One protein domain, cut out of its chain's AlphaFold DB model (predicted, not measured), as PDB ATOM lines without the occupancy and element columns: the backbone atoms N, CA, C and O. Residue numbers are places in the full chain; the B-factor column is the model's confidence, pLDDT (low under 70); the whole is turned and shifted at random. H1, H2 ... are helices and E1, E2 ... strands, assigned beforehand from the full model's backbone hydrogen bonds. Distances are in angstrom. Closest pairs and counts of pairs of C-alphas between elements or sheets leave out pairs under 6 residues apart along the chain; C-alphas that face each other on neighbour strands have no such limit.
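This is residues 267 to 328 of the 545 residues of an uncharacterized protein of Coniophora puteana (strain RWD-64-598) (UniProt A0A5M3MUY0). A long two-stranded hairpin, E1 and E2, makes the stem of an open Y, and two helices spread from its open end: H1 leads into E1, H2 follows E2, and they stay apart. The printed part has 62 residues, with two named helices and two named strands in the order H1, E1, E2, H2 along the chain; the class is mixed, helices and strands, and E1 and E2 form an antiparallel sheet of two strands, order E1 - E2. The whole is extended and flat, with a radius of gyration of the C-alphas of 18.0 A and spans of 52 by 40 by 14 A.

H1, residues 270 to 281, is apart from E2, residues 299 to 308, and from H2, residues 310 to 319. E1, residues 287 to 296, is antiparallel to E2 at 156 degrees, a hairpin; N 290 and O 305 are within hydrogen-bond range at 2.8 A. E1 and H2 are apart. In H1 and H2 every O i to N i+4 pair is within range.

H1 begins at C-alpha 270 (-31.591, 28.678, 18.947) and spans 15.9 A, E1 26.2 A, E2 27.5 A; H2, 14.3 A, ends at C-alpha 319 (-10.035, 47.456, 17.031).

The farthest C-alphas, His 268 and Ala 298, are 55.3 A apart. The printed part has no cut, and its three links are tight. Sixteen residues, among them 321 to 328, have pLDDT under 70.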
ATOM      1  N   PHE A 267     -29.860  30.169   9.982       89.50
ATOM      2  CA  PHE A 267     -30.135  29.609  11.306       89.50
ATOM      3  C   PHE A 267     -31.546  29.017  11.357       89.50
ATOM      4  O   PHE A 267     -32.512  29.686  10.988       89.50
ATOM      5  N   HIS A 268     -31.679  27.781  11.843       88.25
ATOM      6  CA  HIS A 268     -32.973  27.097  11.915       88.25
ATOM      7  C   HIS A 268     -33.541  27.022  13.333       88.25
ATOM      8  O   HIS A 268     -34.733  26.772  13.505       88.25
ATOM      9  N   ASN A 269     -32.700  27.203  14.351       85.81
ATOM     10  CA  ASN A 269     -33.083  27.139  15.755       85.81
ATOM     11  C   ASN A 269     -32.078  27.897  16.646       85.81
ATOM     12  O   ASN A 269     -31.014  28.324  16.198       85.81
ATOM     13  N   ASP A 270     -32.425  28.033  17.927       82.75
ATOM     14  CA  ASP A 270     -31.591  28.678  18.947       82.75
ATOM     15  C   ASP A 270     -30.238  27.973  19.161       82.75
ATOM     16  O   ASP A 270     -29.237  28.647  19.375       82.75
ATOM     17  N   ALA A 271     -30.158  26.646  19.034       87.00
ATOM     18  CA  ALA A 271     -28.896  25.925  19.201       87.00
ATOM     19  C   ALA A 271     -27.895  26.236  18.072       87.00
ATOM     20  O   ALA A 271     -26.703  26.383  18.344       87.00
ATOM     21  N   ASP A 272     -28.366  26.396  16.831       90.00
ATOM     22  CA  ASP A 272     -27.529  26.801  15.694       90.00
ATOM     23  C   ASP A 272     -26.982  28.221  15.896       90.00
ATOM     24  O   ASP A 272     -25.797  28.479  15.652       90.00
ATOM     25  N   LEU A 273     -27.838  29.128  16.381       81.94
ATOM     26  CA  LEU A 273     -27.464  30.495  16.730       81.94
ATOM     27  C   LEU A 273     -26.423  30.496  17.851       81.94
ATOM     28  O   LEU A 273     -25.328  31.013  17.654       81.94
ATOM     29  N   ARG A 274     -26.723  29.865  18.994       81.31
ATOM     30  CA  ARG A 274     -25.829  29.821  20.159       81.31
ATOM     31  C   ARG A 274     -24.501  29.166  19.839       81.31
ATOM     32  O   ARG A 274     -23.478  29.752  20.142       81.31
ATOM     33  N   SER A 275     -24.486  28.030  19.140       87.69
ATOM     34  CA  SER A 275     -23.229  27.383  18.743       87.69
ATOM     35  C   SER A 275     -22.379  28.272  17.833       87.69
ATOM     36  O   SER A 275     -21.151  28.223  17.893       87.69
ATOM     37  N   THR A 276     -23.011  29.079  16.979       87.12
ATOM     38  CA  THR A 276     -22.297  30.039  16.130       87.12
ATOM     39  C   THR A 276     -21.817  31.245  16.938       87.12
ATOM     40  O   THR A 276     -20.693  31.693  16.728       87.12
ATOM     41  N   CYS A 277     -22.612  31.732  17.895       75.44
ATOM     42  CA  CYS A 277     -22.219  32.773  18.843       75.44
ATOM     43  C   CYS A 277     -21.072  32.325  19.756       75.44
ATOM     44  O   CYS A 277     -20.158  33.108  19.970       75.44
ATOM     45  N   ASP A 278     -21.073  31.080  20.231       79.00
ATOM     46  CA  ASP A 278     -20.002  30.505  21.049       79.00
ATOM     47  C   ASP A 278     -18.690  30.468  20.256       79.00
ATOM     48  O   ASP A 278     -17.666  30.947  20.728       79.00
ATOM     49  N   LYS A 279     -18.735  30.018  18.994       79.94
ATOM     50  CA  LYS A 279     -17.579  30.071  18.079       79.94
ATOM     51  C   LYS A 279     -17.125  31.498  17.782       79.94
ATOM     52  O   LYS A 279     -15.938  31.739  17.630       79.94
ATOM     53  N   ALA A 280     -18.052  32.448  17.680       71.38
ATOM     54  CA  ALA A 280     -17.703  33.855  17.513       71.38
ATOM     55  C   ALA A 280     -17.099  34.449  18.798       71.38
ATOM     56  O   ALA A 280     -16.231  35.310  18.723       71.38
ATOM     57  N   ALA A 281     -17.525  33.981  19.973       69.44
ATOM     58  CA  ALA A 281     -16.961  34.378  21.258       69.44
ATOM     59  C   ALA A 281     -15.544  33.818  21.469       69.44
ATOM     60  O   ALA A 281     -14.759  34.452  22.168       69.44
ATOM     61  N   GLU A 282     -15.190  32.692  20.835       75.00
ATOM     62  CA  GLU A 282     -13.812  32.168  20.793       75.00
ATOM     63  C   GLU A 282     -12.829  33.102  20.057       75.00
ATOM     64  O   GLU A 282     -11.624  33.011  20.282       75.00
ATOM     65  N   GLU A 283     -13.323  34.026  19.223       72.38
ATOM     66  CA  GLU A 283     -12.514  35.067  18.566       72.38
ATOM     67  C   GLU A 283     -12.254  36.290  19.477       72.38
ATOM     68  O   GLU A 283     -11.495  37.183  19.101       72.38
ATOM     69  N   LEU A 284     -12.880  36.350  20.661       75.62
ATOM     70  CA  LEU A 284     -12.683  37.395  21.674       75.62
ATOM     71  C   LEU A 284     -11.772  36.912  22.810       75.62
ATOM     72  O   LEU A 284     -11.590  35.713  23.028       75.62
ATOM     73  N   THR A 285     -11.239  37.847  23.597       75.38
ATOM     74  CA  THR A 285     -10.297  37.537  24.674       75.38
ATOM     75  C   THR A 285     -11.021  36.713  25.744       75.38
ATOM     76  O   THR A 285     -11.966  37.209  26.378       75.38
ATOM     77  N   PRO A 286     -10.585  35.464  25.987       73.19
ATOM     78  CA  PRO A 286     -11.314  34.540  26.838       73.19
ATOM     79  C   PRO A 286     -11.259  34.954  28.311       73.19
ATOM     80  O   PRO A 286     -10.332  35.620  28.776       73.19
ATOM     81  N   VAL A 287     -12.274  34.524  29.065       75.56
ATOM     82  CA  VAL A 287     -12.226  34.524  30.532       75.56
ATOM     83  C   VAL A 287     -11.607  33.206  30.969       75.56
ATOM     84  O   VAL A 287     -12.191  32.141  30.773       75.56
ATOM     85  N   GLU A 288     -10.428  33.271  31.567       75.81
ATOM     86  CA  GLU A 288      -9.742  32.114  32.121       75.81
ATOM     87  C   GLU A 288     -10.198  31.875  33.561       75.81
ATOM     88  O   GLU A 288     -10.516  32.799  34.306       75.81
ATOM     89  N   THR A 289     -10.269  30.611  33.969       76.88
ATOM     90  CA  THR A 289     -10.592  30.243  35.352       76.88
ATOM     91  C   THR A 289      -9.376  29.580  35.968       76.88
ATOM     92  O   THR A 289      -8.935  28.536  35.492       76.88
ATOM     93  N   HIS A 290      -8.854  30.158  37.043       74.19
ATOM     94  CA  HIS A 290      -7.732  29.613  37.794       74.19
ATOM     95  C   HIS A 290      -8.195  29.126  39.159       74.19
ATOM     96  O   HIS A 290      -8.969  29.795  39.841       74.19
ATOM     97  N   GLU A 291      -7.692  27.976  39.588       84.06
ATOM     98  CA  GLU A 291      -7.856  27.524  40.966       84.06
ATOM     99  C   GLU A 291      -6.678  28.059  41.784       84.06
ATOM    100  O   GLU A 291      -5.530  27.667  41.578       84.06
ATOM    101  N   VAL A 292      -6.960  29.006  42.676       84.38
ATOM    102  CA  VAL A 292      -5.977  29.635  43.559       84.38
ATOM    103  C   VAL A 292      -6.316  29.240  44.990       84.38
ATOM    104  O   VAL A 292      -7.427  29.481  45.457       84.38
ATOM    105  N   ALA A 293      -5.364  28.633  45.693       80.06
ATOM    106  CA  ALA A 293      -5.479  28.397  47.125       80.06
ATOM    107  C   ALA A 293      -4.924  29.608  47.880       80.06
ATOM    108  O   ALA A 293      -3.805  30.050  47.609       80.06
ATOM    109  N   PHE A 294      -5.697  30.152  48.817       74.81
ATOM    110  CA  PHE A 294      -5.215  31.170  49.746       74.81
ATOM    111  C   PHE A 294      -5.111  30.601  51.153       74.81
ATOM    112  O   PHE A 294      -6.011  29.909  51.632       74.81
ATOM    113  N   GLU A 295      -4.006  30.908  51.823       76.50
ATOM    114  CA  GLU A 295      -3.798  30.529  53.212       76.50
ATOM    115  C   GLU A 295      -4.506  31.539  54.121       76.50
ATOM    116  O   GLU A 295      -4.157  32.722  54.172       76.50
ATOM    117  N   TYR A 296      -5.521  31.082  54.850       64.69
ATOM    118  CA  TYR A 296      -6.223  31.878  55.849       64.69
ATOM    119  C   TYR A 296      -6.262  31.109  57.166       64.69
ATOM    120  O   TYR A 296      -6.804  30.013  57.242       64.69
ATOM    121  N   LYS A 297      -5.676  31.683  58.225       74.88
ATOM    122  CA  LYS A 297      -5.575  31.050  59.558       74.88
ATOM    123  C   LYS A 297      -4.966  29.633  59.533       74.88
ATOM    124  O   LYS A 297      -5.404  28.771  60.288       74.88
ATOM    125  N   ALA A 298      -3.933  29.427  58.713       76.69
ATOM    126  CA  ALA A 298      -3.258  28.138  58.513       76.69
ATOM    127  C   ALA A 298      -4.138  27.031  57.889       76.69
ATOM    128  O   ALA A 298      -3.791  25.852  57.960       76.69
ATOM    129  N   GLU A 299      -5.255  27.404  57.257       69.25
ATOM    130  CA  GLU A 299      -6.045  26.536  56.383       69.25
ATOM    131  C   GLU A 299      -5.944  27.041  54.935       69.25
ATOM    132  O   GLU A 299      -6.095  28.236  54.671       69.25
ATOM    133  N   GLU A 300      -5.671  26.137  53.989       75.75
ATOM    134  CA  GLU A 300      -5.729  26.440  52.557       75.75
ATOM    135  C   GLU A 300      -7.181  26.395  52.086       75.75
ATOM    136  O   GLU A 300      -7.836  25.350  52.121       75.75
ATOM    137  N   ILE A 301      -7.686  27.533  51.619       79.50
ATOM    138  CA  ILE A 301      -9.027  27.642  51.055       79.50
ATOM    139  C   ILE A 301      -8.882  27.724  49.529       79.50
ATOM    140  O   ILE A 301      -8.324  28.703  49.024       79.50
ATOM    141  N   PRO A 302      -9.359  26.719  48.772       80.50
ATOM    142  CA  PRO A 302      -9.350  26.775  47.319       80.50
ATOM    143  C   PRO A 302     -10.448  27.719  46.821       80.50
ATOM    144  O   PRO A 302     -11.614  27.584  47.194       80.50
ATOM    145  N   ALA A 303     -10.097  28.643  45.931       70.44
ATOM    146  CA  ALA A 303     -11.050  29.489  45.230       70.44
ATOM    147  C   ALA A 303     -10.819  29.484  43.727       70.44
ATOM    148  O   ALA A 303      -9.695  29.426  43.235       70.44
ATOM    149  N   LYS A 304     -11.926  29.581  42.998       75.06
ATOM    150  CA  LYS A 304     -11.916  29.780  41.556       75.06
ATOM    151  C   LYS A 304     -11.872  31.273  41.290       75.06
ATOM    152  O   LYS A 304     -12.800  31.995  41.644       75.06
ATOM    153  N   VAL A 305     -10.777  31.724  40.704       66.38
ATOM    154  CA  VAL A 305     -10.564  33.107  40.301       66.38
ATOM    155  C   VAL A 305     -10.732  33.167  38.794       66.38
ATOM    156  O   VAL A 305      -9.975  32.541  38.056       66.38
ATOM    157  N   HIS A 306     -11.739  33.907  38.345       67.62
ATOM    158  CA  HIS A 306     -11.933  34.193  36.930       67.62
ATOM    159  C   HIS A 306     -11.112  35.429  36.561       67.62
ATOM    160  O   HIS A 306     -11.233  36.472  37.204       67.62
ATOM    161  N   THR A 307     -10.259  35.311  35.554       68.06
ATOM    162  CA  THR A 307      -9.390  36.379  35.059       68.06
ATOM    163  C   THR A 307      -9.644  36.581  33.570       68.06
ATOM    164  O   THR A 307     -10.176  35.720  32.875       68.06
ATOM    165  N   ARG A 308      -9.288  37.755  33.064       70.75
ATOM    166  CA  ARG A 308      -9.292  38.066  31.636       70.75
ATOM    167  C   ARG A 308      -8.043  38.884  31.360       70.75
ATOM    168  O   ARG A 308      -7.699  39.744  32.174       70.75
ATOM    169  N   ASP A 309      -7.367  38.628  30.243       77.69
ATOM    170  CA  ASP A 309      -6.229  39.454  29.844       77.69
ATOM    171  C   ASP A 309      -6.714  40.870  29.512       77.69
ATOM    172  O   ASP A 309      -7.328  41.116  28.473       77.69
ATOM    173  N   LEU A 310      -6.447  41.813  30.417       66.56
ATOM    174  CA  LEU A 310      -6.856  43.207  30.261       66.56
ATOM    175  C   LEU A 310      -6.233  43.846  29.018       66.56
ATOM    176  O   LEU A 310      -6.859  44.704  28.403       66.56
ATOM    177  N   TRP A 311      -5.022  43.435  28.630       73.62
ATOM    178  CA  TRP A 311      -4.353  43.997  27.461       73.62
ATOM    179  C   TRP A 311      -4.929  43.448  26.152       73.62
ATOM    180  O   TRP A 311      -5.154  44.213  25.212       73.62
ATOM    181  N   GLY A 312      -5.193  42.141  26.084       72.88
ATOM    182  CA  GLY A 312      -5.933  41.487  25.002       72.88
ATOM    183  C   GLY A 312      -7.296  42.130  24.781       72.88
ATOM    184  O   GLY A 312      -7.565  42.655  23.701       72.88
ATOM    185  N   TRP A 313      -8.081  42.216  25.852       76.75
ATOM    186  CA  TRP A 313      -9.419  42.796  25.820       76.75
ATOM    187  C   TRP A 313      -9.412  44.280  25.434       76.75
ATOM    188  O   TRP A 313     -10.241  44.720  24.638       76.75
ATOM    189  N   MET A 314      -8.448  45.060  25.936       71.12
ATOM    190  CA  MET A 314      -8.303  46.458  25.538       71.12
ATOM    191  C   MET A 314      -8.060  46.575  24.033       71.12
ATOM    192  O   MET A 314      -8.769  47.337  23.389       71.12
ATOM    193  N   LYS A 315      -7.123  45.809  23.453       76.56
ATOM    194  CA  LYS A 315      -6.849  45.842  22.003       76.56
ATOM    195  C   LYS A 315      -8.089  45.514  21.165       76.56
ATOM    196  O   LYS A 315      -8.326  46.197  20.180       76.56
ATOM    197  N   GLU A 316      -8.910  44.555  21.585       76.94
ATOM    198  CA  GLU A 316     -10.179  44.242  20.905       76.94
ATOM    199  C   GLU A 316     -11.154  45.417  20.905       76.94
ATOM    200  O   GLU A 316     -11.792  45.704  19.892       76.94
ATOM    201  N   LEU A 317     -11.249  46.135  22.027       69.69
ATOM    202  CA  LEU A 317     -12.036  47.360  22.102       69.69
ATOM    203  C   LEU A 317     -11.457  48.449  21.188       69.69
ATOM    204  O   LEU A 317     -12.229  49.118  20.502       69.69
ATOM    205  N   LEU A 318     -10.126  48.601  21.133       72.25
ATOM    206  CA  LEU A 318      -9.456  49.545  20.223       72.25
ATOM    207  C   LEU A 318      -9.749  49.222  18.747       72.25
ATOM    208  O   LEU A 318      -9.943  50.135  17.945       72.25
ATOM    209  N   ASP A 319      -9.793  47.937  18.394       72.81
ATOM    210  CA  ASP A 319     -10.035  47.456  17.031       72.81
ATOM    211  C   ASP A 319     -11.525  47.495  16.640       72.81
ATOM    212  O   ASP A 319     -11.877  47.415  15.454       72.81
ATOM    213  N   ASN A 320     -12.423  47.679  17.614       72.69
ATOM    214  CA  ASN A 320     -13.849  47.832  17.373       72.69
ATOM    215  C   ASN A 320     -14.146  49.196  16.735       72.69
ATOM    216  O   ASN A 320     -14.325  50.208  17.408       72.69
ATOM    217  N   LYS A 321     -14.279  49.206  15.407       69.88
ATOM    218  CA  LYS A 321     -14.550  50.411  14.602       69.88
ATOM    219  C   LYS A 321     -15.840  51.152  14.972       69.88
ATOM    220  O   LYS A 321     -15.972  52.316  14.605       69.88
ATOM    221  N   THR A 322     -16.774  50.494  15.655       53.72
ATOM    222  CA  THR A 322     -18.025  51.104  16.122       53.72
ATOM    223  C   THR A 322     -17.827  51.821  17.454       53.72
ATOM    224  O   THR A 322     -18.374  52.899  17.635       53.72
ATOM    225  N   LEU A 323     -17.035  51.261  18.373       52.16
ATOM    226  CA  LEU A 323     -16.810  51.832  19.709       52.16
ATOM    227  C   LEU A 323     -15.630  52.809  19.754       52.16
ATOM    228  O   LEU A 323     -15.704  53.827  20.436       52.16
ATOM    229  N   ALA A 324     -14.573  52.546  18.981       67.19
ATOM    230  CA  ALA A 324     -13.356  53.353  18.945       67.19
ATOM    231  C   ALA A 324     -13.582  54.869  18.725       67.19
ATOM    232  O   ALA A 324     -12.882  55.655  19.367       67.19
ATOM    233  N   PRO A 325     -14.547  55.323  17.891       65.62
ATOM    234  CA  PRO A 325     -14.831  56.751  17.714       65.62
ATOM    235  C   PRO A 325     -15.438  57.440  18.943       65.62
ATOM    236  O   PRO A 325     -15.408  58.666  19.018       65.62
ATOM    237  N   HIS A 326     -16.006  56.677  19.879       61.38
ATOM    238  CA  HIS A 326     -16.654  57.191  21.088       61.38
ATOM    239  C   HIS A 326     -15.732  57.183  22.310       61.38
ATOM    240  O   HIS A 326     -16.102  57.709  23.360       61.38
ATOM    241  N   PHE A 327     -14.538  56.600  22.199       57.28
ATOM    242  CA  PHE A 327     -13.569  56.619  23.283       57.28
ATOM    243  C   PHE A 327     -12.944  58.002  23.438       57.28
ATOM    244  O   PHE A 327     -12.479  58.622  22.482       57.28
ATOM    245  N   GLU A 328     -12.913  58.469  24.683       63.31
ATOM    246  CA  GLU A 328     -12.216  59.690  25.049       63.31
ATOM    247  C   GLU A 328     -10.778  59.348  25.453       63.31
ATOM    248  O   GLU A 328     -10.516  58.808  26.529       63.31
TER     249      GLU A 328